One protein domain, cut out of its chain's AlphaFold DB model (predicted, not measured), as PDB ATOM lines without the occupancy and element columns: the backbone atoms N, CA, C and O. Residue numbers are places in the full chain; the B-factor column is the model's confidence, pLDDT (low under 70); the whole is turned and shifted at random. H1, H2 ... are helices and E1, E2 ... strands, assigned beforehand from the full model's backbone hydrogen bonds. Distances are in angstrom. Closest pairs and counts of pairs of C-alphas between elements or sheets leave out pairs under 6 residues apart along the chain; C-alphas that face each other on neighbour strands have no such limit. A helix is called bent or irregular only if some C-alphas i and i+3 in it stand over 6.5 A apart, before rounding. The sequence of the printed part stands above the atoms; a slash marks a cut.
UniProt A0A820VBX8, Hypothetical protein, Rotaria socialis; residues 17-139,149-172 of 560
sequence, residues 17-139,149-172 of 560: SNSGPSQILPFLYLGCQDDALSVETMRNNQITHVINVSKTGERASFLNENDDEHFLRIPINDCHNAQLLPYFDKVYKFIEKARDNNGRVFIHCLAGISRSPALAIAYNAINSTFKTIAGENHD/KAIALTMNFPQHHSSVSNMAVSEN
ATOM      1  N   SER A  17      31.724  29.232 -20.954       53.94
ATOM      2  CA  SER A  17      32.808  29.586 -20.059       53.94
ATOM      3  C   SER A  17      34.138  29.527 -20.800       53.94
ATOM      4  O   SER A  17      34.414  28.574 -21.522       53.94
ATOM      5  N   ASN A  18      35.033  30.483 -20.546       55.16
ATOM      6  CA  ASN A  18      36.411  30.452 -21.067       55.16
ATOM      7  C   ASN A  18      37.243  29.249 -20.557       55.16
ATOM      8  O   ASN A  18      38.443  29.176 -20.800       55.16
ATOM      9  N   SER A  19      36.637  28.318 -19.813       66.06
ATOM     10  CA  SER A  19      37.279  27.125 -19.262       66.06
ATOM     11  C   SER A  19      37.322  25.939 -20.231       66.06
ATOM     12  O   SER A  19      37.926  24.922 -19.893       66.06
ATOM     13  N   GLY A  20      36.677  26.038 -21.398       77.69
ATOM     14  CA  GLY A  20      36.576  24.940 -22.356       77.69
ATOM     15  C   GLY A  20      35.653  23.798 -21.892       77.69
ATOM     16  O   GLY A  20      34.981  23.907 -20.859       77.69
ATOM     17  N   PRO A  21      35.615  22.681 -22.641       88.56
ATOM     18  CA  PRO A  21      34.666  21.600 -22.443       88.56
ATOM     19  C   PRO A  21      34.940  20.826 -21.152       88.56
ATOM     20  O   PRO A  21      36.078  20.539 -20.783       88.56
ATOM     21  N   SER A  22      33.865  20.416 -20.487       85.25
ATOM     22  CA  SER A  22      33.911  19.634 -19.254       85.25
ATOM     23  C   SER A  22      34.065  18.144 -19.545       85.25
ATOM     24  O   SER A  22      33.231  17.543 -20.220       85.25
ATOM     25  N   GLN A  23      35.094  17.513 -18.985       89.00
ATOM     26  CA  GLN A  23      35.263  16.062 -19.052       89.00
ATOM     27  C   GLN A  23      34.314  15.365 -18.062       89.00
ATOM     28  O   GLN A  23      34.445  15.526 -16.848       89.00
ATOM     29  N   ILE A  24      33.363  14.578 -18.574       84.69
ATOM     30  CA  ILE A  24      32.377  13.832 -17.770       84.69
ATOM     31  C   ILE A  24      32.871  12.411 -17.482       84.69
ATOM     32  O   ILE A  24      32.759  11.922 -16.359       84.69
ATOM     33  N   LEU A  25      33.448  11.764 -18.495       84.44
ATOM     34  CA  LEU A  25      34.126  10.467 -18.416       84.44
ATOM     35  C   LEU A  25      35.448  10.554 -19.195       84.44
ATOM     36  O   LEU A  25      35.597  11.468 -20.008       84.44
ATOM     37  N   PRO A  26      36.389   9.604 -19.028       89.56
ATOM     38  CA  PRO A  26      37.659   9.619 -19.762       89.56
ATOM     39  C   PRO A  26      37.517   9.823 -21.281       89.56
ATOM     40  O   PRO A  26      38.352  10.487 -21.890       89.56
ATOM     41  N   PHE A  27      36.428   9.317 -21.865       93.19
ATOM     42  CA  PHE A  27      36.108   9.379 -23.292       93.19
ATOM     43  C   PHE A  27      34.894  10.267 -23.633       93.19
ATOM     44  O   PHE A  27      34.522  10.330 -24.800       93.19
ATOM     45  N   LEU A  28      34.254  10.939 -22.662       92.31
ATOM     46  CA  LEU A  28      33.042  11.744 -22.889       92.31
ATOM     47  C   LEU A  28      33.201  13.163 -22.338       92.31
ATOM     48  O   LEU A  28      33.380  13.354 -21.133       92.31
ATOM     49  N   TYR A  29      33.065  14.145 -23.221       93.69
ATOM     50  CA  TYR A  29      33.194  15.572 -22.947       93.69
ATOM     51  C   TYR A  29      31.891  16.302 -23.263       93.69
ATOM     52  O   TYR A  29      31.195  15.946 -24.209       93.69
ATOM     53  N   LEU A  30      31.581  17.337 -22.488       90.69
ATOM     54  CA  LEU A  30      30.372  18.150 -22.585       90.69
ATOM     55  C   LEU A  30      30.743  19.621 -22.784       90.69
ATOM     56  O   LEU A  30      31.608  20.129 -22.074       90.69
ATOM     57  N   GLY A  31      30.064  20.321 -23.690       86.81
ATOM     58  CA  GLY A  31      30.287  21.756 -23.880       86.81
ATOM     59  C   GLY A  31      29.220  22.448 -24.718       86.81
ATOM     60  O   GLY A  31      28.098  21.940 -24.877       86.81
ATOM     61  N   CYS A  32      29.579  23.620 -25.234       87.31
ATOM     62  CA  CYS A  32      28.720  24.485 -26.038       87.31
ATOM     63  C   CYS A  32      29.152  24.532 -27.519       87.31
ATOM     64  O   CYS A  32      30.061  23.816 -27.947       87.31
ATOM     65  N   GLN A  33      28.477  25.353 -28.330       92.25
ATOM     66  CA  GLN A  33      28.815  25.518 -29.747       92.25
ATOM     67  C   GLN A  33      30.191  26.166 -29.943       92.25
ATOM     68  O   GLN A  33      30.921  25.734 -30.830       92.25
ATOM     69  N   ASP A  34      30.567  27.147 -29.121       89.81
ATOM     70  CA  ASP A  34      31.850  27.847 -29.276       89.81
ATOM     71  C   ASP A  34      33.034  26.902 -29.022       89.81
ATOM     72  O   ASP A  34      34.011  26.907 -29.771       89.81
ATOM     73  N   ASP A  35      32.903  25.995 -28.046       90.00
ATOM     74  CA  ASP A  35      33.875  24.920 -27.815       90.00
ATOM     75  C   ASP A  35      34.047  24.044 -29.063       90.00
ATOM     76  O   ASP A  35      35.174  23.707 -29.431       90.00
ATOM     77  N   ALA A  36      32.936  23.690 -29.727       91.19
ATOM     78  CA  ALA A  36      32.920  22.854 -30.933       91.19
ATOM     79  C   ALA A  36      33.680  23.492 -32.106       91.19
ATOM     80  O   ALA A  36      34.235  22.781 -32.944       91.19
ATOM     81  N   LEU A  37      33.685  24.826 -32.172       91.25
ATOM     82  CA  LEU A  37      34.343  25.596 -33.229       91.25
ATOM     83  C   LEU A  37      35.818  25.873 -32.926       91.25
ATOM     84  O   LEU A  37      36.596  26.138 -33.845       91.25
ATOM     85  N   SER A  38      36.238  25.745 -31.667       91.44
ATOM     86  CA  SER A  38      37.646  25.846 -31.294       91.44
ATOM     87  C   SER A  38      38.410  24.563 -31.637       91.44
ATOM     88  O   SER A  38      38.458  23.594 -30.875       91.44
ATOM     89  N   VAL A  39      39.081  24.573 -32.792       89.94
ATOM     90  CA  VAL A  39      39.939  23.464 -33.252       89.94
ATOM     91  C   VAL A  39      41.044  23.144 -32.246       89.94
ATOM     92  O   VAL A  39      41.385  21.980 -32.047       89.94
ATOM     93  N   GLU A  40      41.614  24.166 -31.609       90.69
ATOM     94  CA  GLU A  40      42.638  23.985 -30.581       90.69
ATOM     95  C   GLU A  40      42.075  23.237 -29.370       90.69
ATOM     96  O   GLU A  40      42.650  22.236 -28.945       90.69
ATOM     97  N   THR A  41      40.906  23.650 -28.880       89.31
ATOM     98  CA  THR A  41      40.219  22.989 -27.766       89.31
ATOM     99  C   THR A  41      39.896  21.530 -28.087       89.31
ATOM    100  O   THR A  41      40.128  20.647 -27.255       89.31
ATOM    101  N   MET A  42      39.406  21.256 -29.297       93.12
ATOM    102  CA  MET A  42      39.086  19.899 -29.752       93.12
ATOM    103  C   MET A  42      40.344  19.026 -29.853       93.12
ATOM    104  O   MET A  42      40.350  17.892 -29.367       93.12
ATOM    105  N   ARG A  43      41.442  19.574 -30.388       92.88
ATOM    106  CA  ARG A  43      42.735  18.880 -30.489       92.88
ATOM    107  C   ARG A  43      43.349  18.600 -29.117       92.88
ATOM    108  O   ARG A  43      43.776  17.475 -28.871       92.88
ATOM    109  N   ASN A  44      43.364  19.586 -28.220       93.50
ATOM    110  CA  ASN A  44      43.956  19.464 -26.884       93.50
ATOM    111  C   ASN A  44      43.238  18.405 -26.036       93.50
ATOM    112  O   ASN A  44      43.876  17.677 -25.279       93.50
ATOM    113  N   ASN A  45      41.922  18.269 -26.212       91.69
ATOM    114  CA  ASN A  45      41.123  17.233 -25.555       91.69
ATOM    115  C   ASN A  45      41.078  15.905 -26.328       91.69
ATOM    116  O   ASN A  45      40.417  14.970 -25.877       91.69
ATOM    117  N   GLN A  46      41.794  15.806 -27.457       95.62
ATOM    118  CA  GLN A  46      41.854  14.626 -28.326       95.62
ATOM    119  C   GLN A  46      40.459  14.157 -28.768       95.62
ATOM    120  O   GLN A  46      40.175  12.959 -28.809       95.62
ATOM    121  N   ILE A  47      39.566  15.108 -29.056       96.56
ATOM    122  CA  ILE A  47      38.213  14.813 -29.520       96.56
ATOM    123  C   ILE A  47      38.282  14.229 -30.927       96.56
ATOM    124  O   ILE A  47      38.903  14.786 -31.827       96.56
ATOM    125  N   THR A  48      37.609  13.096 -31.096       96.38
ATOM    126  CA  THR A  48      37.549  12.346 -32.362       96.38
ATOM    127  C   THR A  48      36.140  12.305 -32.931       96.38
ATOM    128  O   THR A  48      35.979  12.218 -34.138       96.38
ATOM    129  N   HIS A  49      35.124  12.376 -32.068       97.69
ATOM    130  CA  HIS A  49      33.723  12.266 -32.442       97.69
ATOM    131  C   HIS A  49      32.930  13.422 -31.834       97.69
ATOM    132  O   HIS A  49      33.184  13.810 -30.690       97.69
ATOM    133  N   VAL A  50      31.944  13.950 -32.557       97.38
ATOM    134  CA  VAL A  50      31.129  15.087 -32.104       97.38
ATOM    135  C   VAL A  50      29.637  14.780 -32.231       97.38
ATOM    136  O   VAL A  50      29.162  14.362 -33.284       97.38
ATOM    137  N   ILE A  51      28.881  15.033 -31.163       97.38
ATOM    138  CA  ILE A  51      27.418  14.970 -31.146       97.38
ATOM    139  C   ILE A  51      26.867  16.388 -30.980       97.38
ATOM    140  O   ILE A  51      27.020  16.989 -29.916       97.38
ATOM    141  N   ASN A  52      26.170  16.901 -31.997       96.19
ATOM    142  CA  ASN A  52      25.463  18.180 -31.927       96.19
ATOM    143  C   ASN A  52      23.968  17.954 -31.662       96.19
ATOM    144  O   ASN A  52      23.231  17.490 -32.534       96.19
ATOM    145  N   VAL A  53      23.502  18.341 -30.476       93.88
ATOM    146  CA  VAL A  53      22.107  18.223 -30.022       93.88
ATOM    147  C   VAL A  53      21.319  19.507 -30.306       93.88
ATOM    148  O   VAL A  53      20.634  20.056 -29.441       93.88
ATOM    149  N   SER A  54      21.464  20.042 -31.517       88.31
ATOM    150  CA  SER A  54      20.769  21.241 -31.985       88.31
ATOM    151  C   SER A  54      20.344  21.116 -33.442       88.31
ATOM    152  O   SER A  54      21.007  20.477 -34.261       88.31
ATOM    153  N   LYS A  55      19.236  21.787 -33.783       87.56
ATOM    154  CA  LYS A  55      18.813  21.948 -35.184       87.56
ATOM    155  C   LYS A  55      19.839  22.711 -36.015       87.56
ATOM    156  O   LYS A  55      20.059  22.374 -37.169       87.56
ATOM    157  N   THR A  56      20.448  23.720 -35.407       84.88
ATOM    158  CA  THR A  56      21.408  24.634 -36.023       84.88
ATOM    159  C   THR A  56      22.793  24.465 -35.401       84.88
ATOM    160  O   THR A  56      23.002  23.602 -34.545       84.88
ATOM    161  N   GLY A  57      23.751  25.274 -35.845       82.81
ATOM    162  CA  GLY A  57      25.128  25.248 -35.365       82.81
ATOM    163  C   GLY A  57      26.042  24.543 -36.351       82.81
ATOM    164  O   GLY A  57      25.685  23.510 -36.921       82.81
ATOM    165  N   GLU A  58      27.207  25.127 -36.567       85.12
ATOM    166  CA  GLU A  58      28.195  24.637 -37.516       85.12
ATOM    167  C   GLU A  58      28.821  23.324 -37.039       85.12
ATOM    168  O   GLU A  58      28.849  23.004 -35.843       85.12
ATOM    169  N   ARG A  59      29.276  22.530 -38.008       88.12
ATOM    170  CA  ARG A  59      30.046  21.316 -37.756       88.12
ATOM    171  C   ARG A  59      31.464  21.721 -37.359       88.12
ATOM    172  O   ARG A  59      31.996  22.685 -37.897       88.12
ATOM    173  N   ALA A  60      32.070  20.986 -36.432       86.19
ATOM    174  CA  ALA A  60      33.452  21.245 -36.059       86.19
ATOM    175  C   ALA A  60      34.358  21.109 -37.293       86.19
ATOM    176  O   ALA A  60      34.309  20.096 -37.990       86.19
ATOM    177  N   SER A  61      35.177  22.123 -37.560       85.44
ATOM    178  CA  SER A  61      35.918  22.266 -38.823       85.44
ATOM    179  C   SER A  61      36.999  21.208 -39.055       85.44
ATOM    180  O   SER A  61      37.467  21.046 -40.176       85.44
ATOM    181  N   PHE A  62      37.389  20.462 -38.016       86.50
ATOM    182  CA  PHE A  62      38.310  19.328 -38.139       86.50
ATOM    183  C   PHE A  62      37.640  18.051 -38.679       86.50
ATOM    184  O   PHE A  62      38.337  17.082 -38.968       86.50
ATOM    185  N   LEU A  63      36.308  18.034 -38.800       87.06
ATOM    186  CA  LEU A  63      35.543  16.927 -39.369       87.06
ATOM    187  C   LEU A  63      35.143  17.255 -40.807       87.06
ATOM    188  O   LEU A  63      34.602  18.327 -41.075       87.06
ATOM    189  N   ASN A  64      35.316  16.296 -41.717       85.00
ATOM    190  CA  ASN A  64      34.864  16.452 -43.100       85.00
ATOM    191  C   ASN A  64      33.333  16.600 -43.159       85.00
ATOM    192  O   ASN A  64      32.621  16.011 -42.341       85.00
ATOM    193  N   GLU A  65      32.818  17.343 -44.145       74.25
ATOM    194  CA  GLU A  65      31.387  17.687 -44.247       74.25
ATOM    195  C   GLU A  65      30.455  16.461 -44.254       74.25
ATOM    196  O   GLU A  65      29.368  16.520 -43.679       74.25
ATOM    197  N   ASN A  66      30.924  15.330 -44.792       79.31
ATOM    198  CA  ASN A  66      30.155  14.090 -44.961       79.31
ATOM    199  C   ASN A  66      30.617  12.938 -44.051       79.31
ATOM    200  O   ASN A  66      30.386  11.769 -44.351       79.31
ATOM    201  N   ASP A  67      31.321  13.240 -42.961       86.94
ATOM    202  CA  ASP A  67      31.846  12.212 -42.061       86.94
ATOM    203  C   ASP A  67      30.803  11.782 -41.010       86.94
ATOM    204  O   ASP A  67      30.857  12.149 -39.834       86.94
ATOM    205  N   ASP A  68      29.793  11.035 -41.446       84.38
ATOM    206  CA  ASP A  68      28.724  10.532 -40.567       84.38
ATOM    207  C   ASP A  68      29.214   9.489 -39.547       84.38
ATOM    208  O   ASP A  68      28.490   9.129 -38.616       84.38
ATOM    209  N   GLU A  69      30.449   9.004 -39.698       90.25
ATOM    210  CA  GLU A  69      31.080   8.115 -38.729       90.25
ATOM    211  C   GLU A  69      31.533   8.876 -37.478       90.25
ATOM    212  O   GLU A  69      31.299   8.403 -36.364       90.25
ATOM    213  N   HIS A  70      32.099  10.072 -37.651       95.12
ATOM    214  CA  HIS A  70      32.644  10.878 -36.554       95.12
ATOM    215  C   HIS A  70      31.735  12.037 -36.122       95.12
ATOM    216  O   HIS A  70      32.042  12.745 -35.160       95.12
ATOM    217  N   PHE A  71      30.585  12.235 -36.768       96.25
ATOM    218  CA  PHE A  71      29.626  13.271 -36.383       96.25
ATOM    219  C   PHE A  71      28.191  12.779 -36.353       96.25
ATOM    220  O   PHE A  71      27.693  12.167 -37.294       96.25
ATOM    221  N   LEU A  72      27.484  13.171 -35.299       95.81
ATOM    222  CA  LEU A  72      26.071  12.892 -35.133       95.81
ATOM    223  C   LEU A  72      25.301  14.177 -34.831       95.81
ATOM    224  O   LEU A  72      25.459  14.779 -33.770       95.81
ATOM    225  N   ARG A  73      24.387  14.565 -35.726       94.94
ATOM    226  CA  ARG A  73      23.400  15.614 -35.440       94.94
ATOM    227  C   ARG A  73      22.094  15.025 -34.922       94.94
ATOM    228  O   ARG A  73      21.495  14.154 -35.555       94.94
ATOM    229  N   ILE A  74      21.628  15.576 -33.808       94.06
ATOM    230  CA  ILE A  74      20.328  15.324 -33.196       94.06
ATOM    231  C   ILE A  74      19.530  16.643 -33.237       94.06
ATOM    232  O   ILE A  74      19.726  17.514 -32.385       94.06
ATOM    233  N   PRO A  75      18.670  16.850 -34.254       91.94
ATOM    234  CA  PRO A  75      18.085  18.156 -34.564       91.94
ATOM    235  C   PRO A  75      16.897  18.496 -33.651       91.94
ATOM    236  O   PRO A  75      15.738  18.507 -34.069       91.94
ATOM    237  N   ILE A  76      17.189  18.811 -32.389       82.88
ATOM    238  CA  ILE A  76      16.181  19.057 -31.352       82.88
ATOM    239  C   ILE A  76      16.186  20.524 -30.898       82.88
ATOM    240  O   ILE A  76      17.240  21.150 -30.742       82.88
ATOM    241  N   ASN A  77      14.980  21.066 -30.694       77.12
ATOM    242  CA  ASN A  77      14.754  22.395 -30.125       77.12
ATOM    243  C   ASN A  77      14.958  22.396 -28.608       77.12
ATOM    244  O   ASN A  77      14.660  21.415 -27.934       77.12
ATOM    245  N   ASP A  78      15.414  23.525 -28.071       75.88
ATOM    246  CA  ASP A  78      15.541  23.721 -26.628       75.88
ATOM    247  C   ASP A  78      14.200  24.140 -26.011       75.88
ATOM    248  O   ASP A  78      13.929  25.320 -25.789       75.88
ATOM    249  N   CYS A  79      13.296  23.181 -25.840       68.50
ATOM    250  CA  CYS A  79      11.967  23.441 -25.300       68.50
ATOM    251  C   CYS A  79      11.438  22.249 -24.500       68.50
ATOM    252  O   CYS A  79      11.758  21.100 -24.777       68.50
ATOM    253  N   HIS A  80      10.585  22.529 -23.516       60.53
ATOM    254  CA  HIS A  80      10.030  21.548 -22.573       60.53
ATOM    255  C   HIS A  80       9.222  20.406 -23.222       60.53
ATOM    256  O   HIS A  80       9.015  19.363 -22.613       60.53
ATOM    257  N   ASN A  81       8.733  20.594 -24.449       57.81
ATOM    258  CA  ASN A  81       7.999  19.579 -25.209       57.81
ATOM    259  C   ASN A  81       8.899  18.756 -26.149       57.81
ATOM    260  O   ASN A  81       8.409  17.852 -26.826       57.81
ATOM    261  N   ALA A  82      10.198  19.061 -26.220       62.16
ATOM    262  CA  ALA A  82      11.135  18.308 -27.034       62.16
ATOM    263  C   ALA A  82      11.421  16.933 -26.415       62.16
ATOM    264  O   ALA A  82      11.786  16.822 -25.246       62.16
ATOM    265  N   GLN A  83      11.299  15.877 -27.220       65.38
ATOM    266  CA  GLN A  83      11.563  14.509 -26.781       65.38
ATOM    267  C   GLN A  83      12.989  14.087 -27.157       65.38
ATOM    268  O   GLN A  83      13.300  13.914 -28.335       65.38
ATOM    269  N   LEU A  84      13.857  13.893 -26.158       74.88
ATOM    270  CA  LEU A  84      15.202  13.324 -26.353       74.88
ATOM    271  C   LEU A  84      15.192  11.804 -26.506       74.88
ATOM    272  O   LEU A  84      16.082  11.234 -27.134       74.88
ATOM    273  N   LEU A  85      14.188  11.159 -25.915       73.75
ATOM    274  CA  LEU A  85      14.110   9.712 -25.778       73.75
ATOM    275  C   LEU A  85      14.276   8.922 -27.068       73.75
ATOM    276  O   LEU A  85      15.094   8.003 -27.079       73.75
ATOM    277  N   PRO A  86      13.592   9.288 -28.166       81.81
ATOM    278  CA  PRO A  86      13.701   8.539 -29.414       81.81
ATOM    279  C   PRO A  86      15.121   8.535 -29.997       81.81
ATOM    280  O   PRO A  86      15.456   7.694 -30.824       81.81
ATOM    281  N   TYR A  87      15.969   9.477 -29.581       82.62
ATOM    282  CA  TYR A  87      17.339   9.611 -30.066       82.62
ATOM    283  C   TYR A  87      18.360   8.923 -29.164       82.62
ATOM    284  O   TYR A  87      19.521   8.792 -29.560       82.62
ATOM    285  N   PHE A  88      17.950   8.489 -27.970       84.12
ATOM    286  CA  PHE A  88      18.879   7.998 -26.967       84.12
ATOM    287  C   PHE A  88      19.638   6.756 -27.446       84.12
ATOM    288  O   PHE A  88      20.861   6.739 -27.361       84.12
ATOM    289  N   ASP A  89      18.965   5.782 -28.062       81.62
ATOM    290  CA  ASP A  89      19.621   4.577 -28.596       81.62
ATOM    291  C   ASP A  89      20.678   4.903 -29.655       81.62
ATOM    292  O   ASP A  89      21.743   4.283 -29.708       81.62
ATOM    293  N   LYS A  90      20.401   5.899 -30.507       89.00
ATOM    294  CA  LYS A  90      21.336   6.354 -31.541       89.00
ATOM    295  C   LYS A  90      22.566   7.004 -30.910       89.00
ATOM    296  O   LYS A  90      23.687   6.708 -31.313       89.00
ATOM    297  N   VAL A  91      22.350   7.858 -29.911       91.06
ATOM    298  CA  VAL A  91      23.409   8.538 -29.154       91.06
ATOM    299  C   VAL A  91      24.251   7.531 -28.374       91.06
ATOM    300  O   VAL A  91      25.473   7.573 -28.458       91.06
ATOM    301  N   TYR A  92      23.614   6.590 -27.678       90.44
ATOM    302  CA  TYR A  92      24.287   5.546 -26.914       90.44
ATOM    303  C   TYR A  92      25.194   4.704 -27.817       90.44
ATOM    304  O   TYR A  92      26.389   4.614 -27.558       90.44
ATOM    305  N   LYS A  93      24.670   4.178 -28.934       91.06
ATOM    306  CA  LYS A  93      25.470   3.404 -29.904       91.06
ATOM    307  C   LYS A  93      26.648   4.193 -30.465       91.06
ATOM    308  O   LYS A  93      27.716   3.623 -30.659       91.06
ATOM    309  N   PHE A  94      26.451   5.478 -30.747       95.88
ATOM    310  CA  PHE A  94      27.513   6.342 -31.252       95.88
ATOM    311  C   PHE A  94      28.625   6.526 -30.210       95.88
ATOM    312  O   PHE A  94      29.801   6.400 -30.546       95.88
ATOM    313  N   ILE A  95      28.260   6.748 -28.941       94.38
ATOM    314  CA  ILE A  95      29.229   6.873 -27.847       94.38
ATOM    315  C   ILE A  95      29.968   5.551 -27.605       94.38
ATOM    316  O   ILE A  95      31.193   5.562 -27.509       94.38
ATOM    317  N   GLU A  96      29.256   4.423 -27.554       94.19
ATOM    318  CA  GLU A  96      29.874   3.105 -27.356       94.19
ATOM    319  C   GLU A  96      30.818   2.747 -28.509       94.19
ATOM    320  O   GLU A  96      31.951   2.356 -28.258       94.19
ATOM    321  N   LYS A  97      30.411   2.961 -29.772       94.06
ATOM    322  CA  LYS A  97      31.271   2.696 -30.939       94.06
ATOM    323  C   LYS A  97      32.561   3.518 -30.881       94.06
ATOM    324  O   LYS A  97      33.637   2.989 -31.144       94.06
ATOM    325  N   ALA A  98      32.458   4.802 -30.541       95.38
ATOM    326  CA  ALA A  98      33.629   5.654 -30.383       95.38
ATOM    327  C   ALA A  98      34.530   5.147 -29.249       95.38
ATOM    328  O   ALA A  98      35.736   5.025 -29.447       95.38
ATOM    329  N   ARG A  99      33.949   4.797 -28.093       93.88
ATOM    330  CA  ARG A  99      34.686   4.272 -26.936       93.88
ATOM    331  C   ARG A  99      35.427   2.976 -27.263       93.88
ATOM    332  O   ARG A  99      36.605   2.871 -26.940       93.88
ATOM    333  N   ASP A 100      34.764   2.027 -27.916       93.25
ATOM    334  CA  ASP A 100      35.338   0.723 -28.273       93.25
ATOM    335  C   ASP A 100      36.512   0.868 -29.268       93.25
ATOM    336  O   ASP A 100      37.417   0.037 -29.298       93.25
ATOM    337  N   ASN A 101      36.546   1.970 -30.025       93.88
ATOM    338  CA  ASN A 101      37.641   2.348 -30.921       93.88
ATOM    339  C   ASN A 101      38.677   3.291 -30.270       93.88
ATOM    340  O   ASN A 101      39.445   3.942 -30.982       93.88
ATOM    341  N   ASN A 102      38.704   3.406 -28.936       94.31
ATOM    342  CA  ASN A 102      39.553   4.344 -28.181       94.31
ATOM    343  C   ASN A 102      39.381   5.826 -28.579       94.31
ATOM    344  O   ASN A 102      40.272   6.654 -28.373       94.31
ATOM    345  N   GLY A 103      38.224   6.174 -29.135       95.31
ATOM    346  CA  GLY A 103      37.837   7.537 -29.455       95.31
ATOM    347  C   GLY A 103      37.323   8.303 -28.237       95.31
ATOM    348  O   GLY A 103      36.849   7.739 -27.250       95.31
ATOM    349  N   ARG A 104      37.383   9.632 -28.334       96.75
ATOM    350  CA  ARG A 104      36.751  10.566 -27.393       96.75
ATOM    351  C   ARG A 104      35.624  11.326 -28.071       96.75
ATOM    352  O   ARG A 104      35.805  11.858 -29.173       96.75
ATOM    353  N   VAL A 105      34.485  11.374 -27.393       97.69
ATOM    354  CA  VAL A 105      33.239  11.973 -27.860       97.69
ATOM    355  C   VAL A 105      33.012  13.305 -27.165       97.69
ATOM    356  O   VAL A 105      33.055  13.388 -25.937       97.69
ATOM    357  N   PHE A 106      32.707  14.328 -27.950       97.44
ATOM    358  CA  PHE A 106      32.259  15.626 -27.474       97.44
ATOM    359  C   PHE A 106      30.772  15.810 -27.774       97.44
ATOM    360  O   PHE A 106      30.369  15.825 -28.936       97.44
ATOM    361  N   ILE A 107      29.944  15.944 -26.740       96.44
ATOM    362  CA  ILE A 107      28.515  16.232 -26.873       96.44
ATOM    363  C   ILE A 107      28.237  17.698 -26.543       96.44
ATOM    364  O   ILE A 107      28.580  18.189 -25.468       96.44
ATOM    365  N   HIS A 108      27.580  18.405 -27.458       93.75
ATOM    366  CA  HIS A 108      27.266  19.819 -27.282       93.75
ATOM    367  C   HIS A 108      25.890  20.188 -27.825       93.75
ATOM    368  O   HIS A 108      25.282  19.481 -28.627       93.75
ATOM    369  N   CYS A 109      25.376  21.316 -27.355       88.88
ATOM    370  CA  CYS A 109      24.273  22.024 -27.986       88.88
ATOM    371  C   CYS A 109      24.708  23.480 -28.201       88.88
ATOM    372  O   CYS A 109      25.906  23.750 -28.211       88.88
ATOM    373  N   LEU A 110      23.772  24.416 -28.382       84.31
ATOM    374  CA  LEU A 110      24.138  25.826 -28.569       84.31
ATOM    375  C   LEU A 110      24.834  26.396 -27.324       84.31
ATOM    376  O   LEU A 110      25.990  26.789 -27.397       84.31
ATOM    377  N   ALA A 111      24.153  26.374 -26.175       78.25
ATOM    378  CA  ALA A 111      24.665  26.943 -24.925       78.25
ATOM    379  C   ALA A 111      25.360  25.924 -24.008       78.25
ATOM    380  O   ALA A 111      25.963  26.307 -23.020       78.25
ATOM    381  N   GLY A 112      25.229  24.620 -24.265       74.44
ATOM    382  CA  GLY A 112      25.789  23.588 -23.383       74.44
ATOM    383  C   GLY A 112      25.074  23.408 -22.035       74.44
ATOM    384  O   GLY A 112      25.617  22.757 -21.153       74.44
ATOM    385  N   ILE A 113      23.859  23.950 -21.864       71.50
ATOM    386  CA  ILE A 113      23.148  23.996 -20.565       71.50
ATOM    387  C   ILE A 113      22.008  22.970 -20.452       71.50
ATOM    388  O   ILE A 113      21.753  22.441 -19.374       71.50
ATOM    389  N   SER A 114      21.311  22.681 -21.553       77.12
ATOM    390  CA  SER A 114      20.046  21.933 -21.515       77.12
ATOM    391  C   SER A 114      20.122  20.592 -22.247       77.12
ATOM    392  O   SER A 114      20.227  19.528 -21.631       77.12
ATOM    393  N   ARG A 115      20.141  20.639 -23.584       83.50
ATOM    394  CA  ARG A 115      20.089  19.465 -24.470       83.50
ATOM    395  C   ARG A 115      21.272  18.511 -24.320       83.50
ATOM    396  O   ARG A 115      21.065  17.315 -24.118       83.50
ATOM    397  N   SER A 116      22.499  19.025 -24.409       83.19
ATOM    398  CA  SER A 116      23.700  18.191 -24.303       83.19
ATOM    399  C   SER A 116      23.939  17.625 -22.900       83.19
ATOM    400  O   SER A 116      24.209  16.423 -22.827       83.19
ATOM    401  N   PRO A 117      23.767  18.374 -21.785       75.25
ATOM    402  CA  PRO A 117      23.900  17.786 -20.452       75.25
ATOM    403  C   PRO A 117      22.896  16.666 -20.192       75.25
ATOM    404  O   PRO A 117      23.254  15.671 -19.572       75.25
ATOM    405  N   ALA A 118      21.665  16.768 -20.701       75.12
ATOM    406  CA  ALA A 118      20.661  15.732 -20.478       75.12
ATOM    407  C   ALA A 118      21.013  14.387 -21.106       75.12
ATOM    408  O   ALA A 118      20.891  13.352 -20.451       75.12
ATOM    409  N   LEU A 119      21.495  14.391 -22.350       80.06
ATOM    410  CA  LEU A 119      21.962  13.165 -22.992       80.06
ATOM    411  C   LEU A 119      23.232  12.620 -22.322       80.06
ATOM    412  O   LEU A 119      23.355  11.405 -22.164       80.06
ATOM    413  N   ALA A 120      24.138  13.494 -21.866       79.12
ATOM    414  CA  ALA A 120      25.330  13.080 -21.124       79.12
ATOM    415  C   ALA A 120      24.978  12.425 -19.774       79.12
ATOM    416  O   ALA A 120      25.535  11.381 -19.427       79.12
ATOM    417  N   ILE A 121      24.026  13.001 -19.030       74.81
ATOM    418  CA  ILE A 121      23.533  12.459 -17.756       74.81
ATOM    419  C   ILE A 121      22.856  11.108 -17.977       74.81
ATOM    420  O   ILE A 121      23.161  10.155 -17.260       74.81
ATOM    421  N   ALA A 122      21.989  11.006 -18.983       74.44
ATOM    422  CA  ALA A 122      21.311   9.762 -19.323       74.44
ATOM    423  C   ALA A 122      22.289   8.632 -19.663       74.44
ATOM    424  O   ALA A 122      22.173   7.529 -19.128       74.44
ATOM    425  N   TYR A 123      23.294   8.927 -20.492       81.38
ATOM    426  CA  TYR A 123      24.357   7.977 -20.810       81.38
ATOM    427  C   TYR A 123      25.110   7.534 -19.548       81.38
ATOM    428  O   TYR A 123      25.288   6.339 -19.312       81.38
ATOM    429  N   ASN A 124      25.516   8.486 -18.701       72.00
ATOM    430  CA  ASN A 124      26.287   8.187 -17.499       72.00
ATOM    431  C   ASN A 124      25.498   7.370 -16.457       72.00
ATOM    432  O   ASN A 124      26.062   6.471 -15.828       72.00
ATOM    433  N   ALA A 125      24.207   7.669 -16.273       61.66
ATOM    434  CA  ALA A 125      23.330   6.922 -15.371       61.66
ATOM    435  C   ALA A 125      23.239   5.451 -15.787       61.66
ATOM    436  O   ALA A 125      23.448   4.562 -14.967       61.66
ATOM    437  N   ILE A 126      23.029   5.200 -17.079       66.81
ATOM    438  CA  ILE A 126      22.974   3.849 -17.633       66.81
ATOM    439  C   ILE A 126      24.323   3.156 -17.450       66.81
ATOM    440  O   ILE A 126      24.384   2.098 -16.829       66.81
ATOM    441  N   ASN A 127      25.418   3.785 -17.879       65.88
ATOM    442  CA  ASN A 127      26.764   3.219 -17.762       65.88
ATOM    443  C   ASN A 127      27.133   2.833 -16.309       65.88
ATOM    444  O   ASN A 127      27.761   1.803 -16.071       65.88
ATOM    445  N   SER A 128      26.704   3.624 -15.322       50.16
ATOM    446  CA  SER A 128      26.949   3.349 -13.895       50.16
ATOM    447  C   SER A 128      26.131   2.159 -13.374       50.16
ATOM    448  O   SER A 128      26.649   1.326 -12.626       50.16
ATOM    449  N   THR A 129      24.872   2.040 -13.805       43.19
ATOM    450  CA  THR A 129      24.010   0.895 -13.477       43.19
ATOM    451  C   THR A 129      24.583  -0.408 -14.037       43.19
ATOM    452  O   THR A 129      24.645  -1.406 -13.320       43.19
ATOM    453  N   PHE A 130      25.103  -0.395 -15.269       50.56
ATOM    454  CA  PHE A 130      25.756  -1.570 -15.864       50.56
ATOM    455  C   PHE A 130      27.019  -1.990 -15.118       50.56
ATOM    456  O   PHE A 130      27.176  -3.177 -14.849       50.56
ATOM    457  N   LYS A 131      27.872  -1.047 -14.703       43.59
ATOM    458  CA  LYS A 131      29.051  -1.372 -13.878       43.59
ATOM    459  C   LYS A 131      28.683  -2.000 -12.535       43.59
ATOM    460  O   LYS A 131      29.377  -2.894 -12.070       43.59
ATOM    461  N   THR A 132      27.581  -1.554 -11.933       33.50
ATOM    462  CA  THR A 132      27.109  -2.086 -10.646       33.50
ATOM    463  C   THR A 132      26.573  -3.511 -10.791       33.50
ATOM    464  O   THR A 132      26.802  -4.348  -9.923       33.50
ATOM    465  N   ILE A 133      25.886  -3.804 -11.899       36.22
ATOM    466  CA  ILE A 133      25.289  -5.120 -12.162       36.22
ATOM    467  C   ILE A 133      26.329  -6.126 -12.678       36.22
ATOM    468  O   ILE A 133      26.256  -7.303 -12.340       36.22
ATOM    469  N   ALA A 134      27.294  -5.680 -13.485       41.62
ATOM    470  CA  ALA A 134      28.279  -6.560 -14.108       41.62
ATOM    471  C   ALA A 134      29.371  -7.055 -13.141       41.62
ATOM    472  O   ALA A 134      30.060  -8.022 -13.457       41.62
ATOM    473  N   GLY A 135      29.534  -6.427 -11.968       34.34
ATOM    474  CA  GLY A 135      30.717  -6.637 -11.131       34.34
ATOM    475  C   GLY A 135      31.990  -6.162 -11.845       34.34
ATOM    476  O   GLY A 135      32.009  -5.952 -13.054       34.34
ATOM    477  N   GLU A 136      33.081  -5.956 -11.113       38.50
ATOM    478  CA  GLU A 136      34.316  -5.329 -11.625       38.50
ATOM    479  C   GLU A 136      35.071  -6.115 -12.722       38.50
ATOM    480  O   GLU A 136      36.190  -5.753 -13.064       38.50
ATOM    481  N   ASN A 137      34.485  -7.155 -13.318       34.38
ATOM    482  CA  ASN A 137      35.106  -7.922 -14.390       34.38
ATOM    483  C   ASN A 137      34.144  -8.090 -15.571       34.38
ATOM    484  O   ASN A 137      33.213  -8.885 -15.493       34.38
ATOM    485  N   HIS A 138      34.407  -7.344 -16.651       34.59
ATOM    486  CA  HIS A 138      34.414  -7.759 -18.068       34.59
ATOM    487  C   HIS A 138      34.020  -6.607 -19.017       34.59
ATOM    488  O   HIS A 138      32.869  -6.176 -19.063       34.59
ATOM    489  N   ASP A 139      34.983  -6.186 -19.845       35.50
ATOM    490  CA  ASP A 139      34.891  -5.173 -20.914       35.50
ATOM    491  C   ASP A 139      34.124  -5.637 -22.176       35.50
ATOM    492  O   ASP A 139      34.435  -5.232 -23.294       35.50
ATOM    493  N   LYS A 149      13.227  -1.904 -23.092       30.33
ATOM    494  CA  LYS A 149      13.397  -1.070 -21.887       30.33
ATOM    495  C   LYS A 149      13.804   0.357 -22.225       30.33
ATOM    496  O   LYS A 149      14.956   0.741 -22.066       30.33
ATOM    497  N   ALA A 150      12.834   1.145 -22.684       28.83
ATOM    498  CA  ALA A 150      12.977   2.592 -22.793       28.83
ATOM    499  C   ALA A 150      13.151   3.201 -21.386       28.83
ATOM    500  O   ALA A 150      12.388   2.923 -20.464       28.83
ATOM    501  N   ILE A 151      14.188   4.010 -21.191       32.53
ATOM    502  CA  ILE A 151      14.370   4.819 -19.980       32.53
ATOM    503  C   ILE A 151      13.842   6.197 -20.312       32.53
ATOM    504  O   ILE A 151      14.517   6.872 -21.067       32.53
ATOM    505  N   ALA A 152      12.685   6.609 -19.788       28.56
ATOM    506  CA  ALA A 152      12.068   7.901 -20.065       28.56
ATOM    507  C   ALA A 152      12.831   9.070 -19.407       28.56
ATOM    508  O   ALA A 152      12.961   9.131 -18.187       28.56
ATOM    509  N   LEU A 153      13.310  10.012 -20.226       31.64
ATOM    510  CA  LEU A 153      13.977  11.256 -19.848       31.64
ATOM    511  C   LEU A 153      13.040  12.417 -20.186       31.64
ATOM    512  O   LEU A 153      12.882  12.771 -21.356       31.64
ATOM    513  N   THR A 154      12.425  13.017 -19.169       30.31
ATOM    514  CA  THR A 154      11.630  14.242 -19.332       30.31
ATOM    515  C   THR A 154      12.507  15.448 -19.018       30.31
ATOM    516  O   THR A 154      13.056  15.551 -17.923       30.31
ATOM    517  N   MET A 155      12.638  16.370 -19.972       31.97
ATOM    518  CA  MET A 155      13.332  17.645 -19.791       31.97
ATOM    519  C   MET A 155      12.340  18.730 -19.355       31.97
ATOM    520  O   MET A 155      11.523  19.164 -20.162       31.97
ATOM    521  N   ASN A 156      12.422  19.213 -18.114       29.20
ATOM    522  CA  ASN A 156      11.753  20.452 -17.704       29.20
ATOM    523  C   ASN A 156      12.810  21.530 -17.451       29.20
ATOM    524  O   ASN A 156      13.414  21.559 -16.383       29.20
ATOM    525  N   PHE A 157      13.023  22.416 -18.429       33.91
ATOM    526  CA  PHE A 157      13.803  23.643 -18.238       33.91
ATOM    527  C   PHE A 157      12.845  24.808 -17.983       33.91
ATOM    528  O   PHE A 157      12.022  25.105 -18.858       33.91
ATOM    529  N   PRO A 158      12.919  25.479 -16.822       28.47
ATOM    530  CA  PRO A 158      12.293  26.783 -16.649       28.47
ATOM    531  C   PRO A 158      12.901  27.765 -17.660       28.47
ATOM    532  O   PRO A 158      14.119  27.858 -17.778       28.47
ATOM    533  N   GLN A 159      12.077  28.522 -18.393       30.45
ATOM    534  CA  GLN A 159      12.547  29.554 -19.337       30.45
ATOM    535  C   GLN A 159      13.103  30.823 -18.658       30.45
ATOM    536  O   GLN A 159      13.291  31.849 -19.304       30.45
ATOM    537  N   HIS A 160      13.420  30.758 -17.368       26.53
ATOM    538  CA  HIS A 160      14.116  31.822 -16.660       26.53
ATOM    539  C   HIS A 160      15.359  31.245 -15.994       26.53
ATOM    540  O   HIS A 160      15.330  30.126 -15.499       26.53
ATOM    541  N   HIS A 161      16.446  32.015 -16.061       31.36
ATOM    542  CA  HIS A 161      17.830  31.727 -15.672       31.36
ATOM    543  C   HIS A 161      18.044  31.227 -14.222       31.36
ATOM    544  O   HIS A 161      18.807  31.821 -13.463       31.36
ATOM    545  N   SER A 162      17.444  30.110 -13.822       23.98
ATOM    546  CA  SER A 162      17.718  29.481 -12.534       23.98
ATOM    547  C   SER A 162      17.539  27.958 -12.580       23.98
ATOM    548  O   SER A 162      16.474  27.433 -12.891       23.98
ATOM    549  N   SER A 163      18.624  27.274 -12.201       25.77
ATOM    550  CA  SER A 163      18.650  25.929 -11.607       25.77
ATOM    551  C   SER A 163      18.449  24.721 -12.546       25.77
ATOM    552  O   SER A 163      17.337  24.276 -12.827       25.77
ATOM    553  N   VAL A 164      19.563  24.101 -12.952       28.05
ATOM    554  CA  VAL A 164      19.608  22.721 -13.472       28.05
ATOM    555  C   VAL A 164      19.489  21.761 -12.280       28.05
ATOM    556  O   VAL A 164      20.506  21.396 -11.697       28.05
ATOM    557  N   SER A 165      18.271  21.369 -11.882       25.70
ATOM    558  CA  SER A 165      18.103  20.488 -10.702       25.70
ATOM    559  C   SER A 165      17.294  19.210 -10.917       25.70
ATOM    560  O   SER A 165      17.445  18.291 -10.122       25.70
ATOM    561  N   ASN A 166      16.474  19.079 -11.966       27.72
ATOM    562  CA  ASN A 166      15.502  17.978 -12.026       27.72
ATOM    563  C   ASN A 166      15.642  17.115 -13.294       27.72
ATOM    564  O   ASN A 166      14.976  17.349 -14.299       27.72
ATOM    565  N   MET A 167      16.476  16.069 -13.218       29.17
ATOM    566  CA  MET A 167      16.424  14.904 -14.117       29.17
ATOM    567  C   MET A 167      16.074  13.652 -13.315       29.17
ATOM    568  O   MET A 167      16.815  13.256 -12.419       29.17
ATOM    569  N   ALA A 168      14.955  13.018 -13.660       28.42
ATOM    570  CA  ALA A 168      14.568  11.709 -13.146       28.42
ATOM    571  C   ALA A 168      14.819  10.647 -14.228       28.42
ATOM    572  O   ALA A 168      14.355  10.789 -15.356       28.42
ATOM    573  N   VAL A 169      15.549   9.585 -13.877       28.38
ATOM    574  CA  VAL A 169      15.706   8.376 -14.696       28.38
ATOM    575  C   VAL A 169      14.519   7.469 -14.378       28.38
ATOM    576  O   VAL A 169      14.441   6.918 -13.283       28.38
ATOM    577  N   SER A 170      13.565   7.353 -15.301       29.12
ATOM    578  CA  SER A 170      12.432   6.432 -15.172       29.12
ATOM    579  C   SER A 170      12.665   5.222 -16.070       29.12
ATOM    580  O   SER A 170      12.604   5.356 -17.286       29.12
ATOM    581  N   GLU A 171      12.874   4.031 -15.509       22.75
ATOM    582  CA  GLU A 171      12.721   2.785 -16.269       22.75
ATOM    583  C   GLU A 171      11.242   2.635 -16.658       22.75
ATOM    584  O   GLU A 171      10.405   2.479 -15.770       22.75
ATOM    585  N   ASN A 172      10.884   2.728 -17.947       26.38
ATOM    586  CA  ASN A 172       9.669   2.071 -18.432       26.38
ATOM    587  C   ASN A 172       9.561   1.969 -19.959       26.38
ATOM    588  O   ASN A 172       9.601   2.953 -20.695       26.38
TER     589      ASN A 172
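This is residues 17 to 139 and 149 to 172 of the 560 residues of the protein "Hypothetical protein" of Rotaria socialis (UniProt A0A820VBX8). A twisted sheet of five short strands has the two long helices H3 and H4 over one face and the small helix H1 over the other, with H2 next to H1. The far end of H4 and the residues after it, 132 to 138, stick out, and the last stretch, residues 149 to 172, folds back on itself as a long loop. The printed part has 147 residues, with elements in the order E1 E2 H1 H2 E3 E4 H3 E5 H4; the sheet, E1 E2 E5 E3 E4, is mixed. The class is mixed, helices and strands, with 66 residues in named elements, under half. It is compact, with a radius of gyration of the C-alphas of 15.1 A and spans of 43 by 39 by 28 A.

E1, residues 22 to 25, and E2, residues 28 to 31, form an antiparallel hairpin, with N 22 and O 30 at 2.8 A. E2 is parallel to E5, residues 105 to 108, with N 29 and O 105 at 2.8 A. E5 is parallel to E3, residues 49 to 52, with N 106 and O 49 at 2.8 A. E3 is parallel to E4, residues 71 to 73, with N 72 and O 50 at 2.9 A. H1, residues 33 to 37, is on the sheet over E5 at a height of 9.0 A; the closest C-alphas are those of Gln 33 and His 108, 6.4 A. H2, residues 39 to 44, only just touches H1, with 3 pairs of C-alphas within 8 A, and only at the corner; the closest are those of Asp 35 and Thr 41, 6.6 A. H3, residues 85 to 100, and H4, residues 115 to 134, are on the opposite face from H1, at heights of 9.6 A and 10.4 A. H3 runs along the strands, at 5 degrees to E3 on the local plane; H4 does too, at 17 degrees to E2 on the local plane. H3 and H4 only just touch, with 3 pairs of C-alphas within 8 A, closest Tyr 92 and Tyr 123 at 6.6 A, at a steep tilt of 64 degrees, the same way. Two split strand-helix-strand units, parallel strands with another strand between them, have right-handed crossovers: E2, H1 H2, E3 and E4, H3, E5. Every O i to N i+4 pair is within hydrogen-bond range in H1, H2 and H4, and 10 of 12 in H3.

E1 begins at C-alpha 22, (33.911, 19.634, -19.254). H3 measures 23.2 A from first to last C-alpha and is irregular, with C-alphas 86 and 89 7.2 A apart. H4 measures 29.2 A and ends at C-alpha 134, (28.279, -6.560, -14.108).

The C-alphas of Asn 137 and His 160 are the two farthest apart, 45.0 A. Residues 140 to 148 are not printed, and C-alphas 139 and 149 lie 21.9 A apart across the cut. The links E3 to E4 and E4 to H3 are long. The mean pLDDT of the printed part is 72.4; residues 17 to 19, 79 to 83, 125 to 139 and 149 to 172 are under 70.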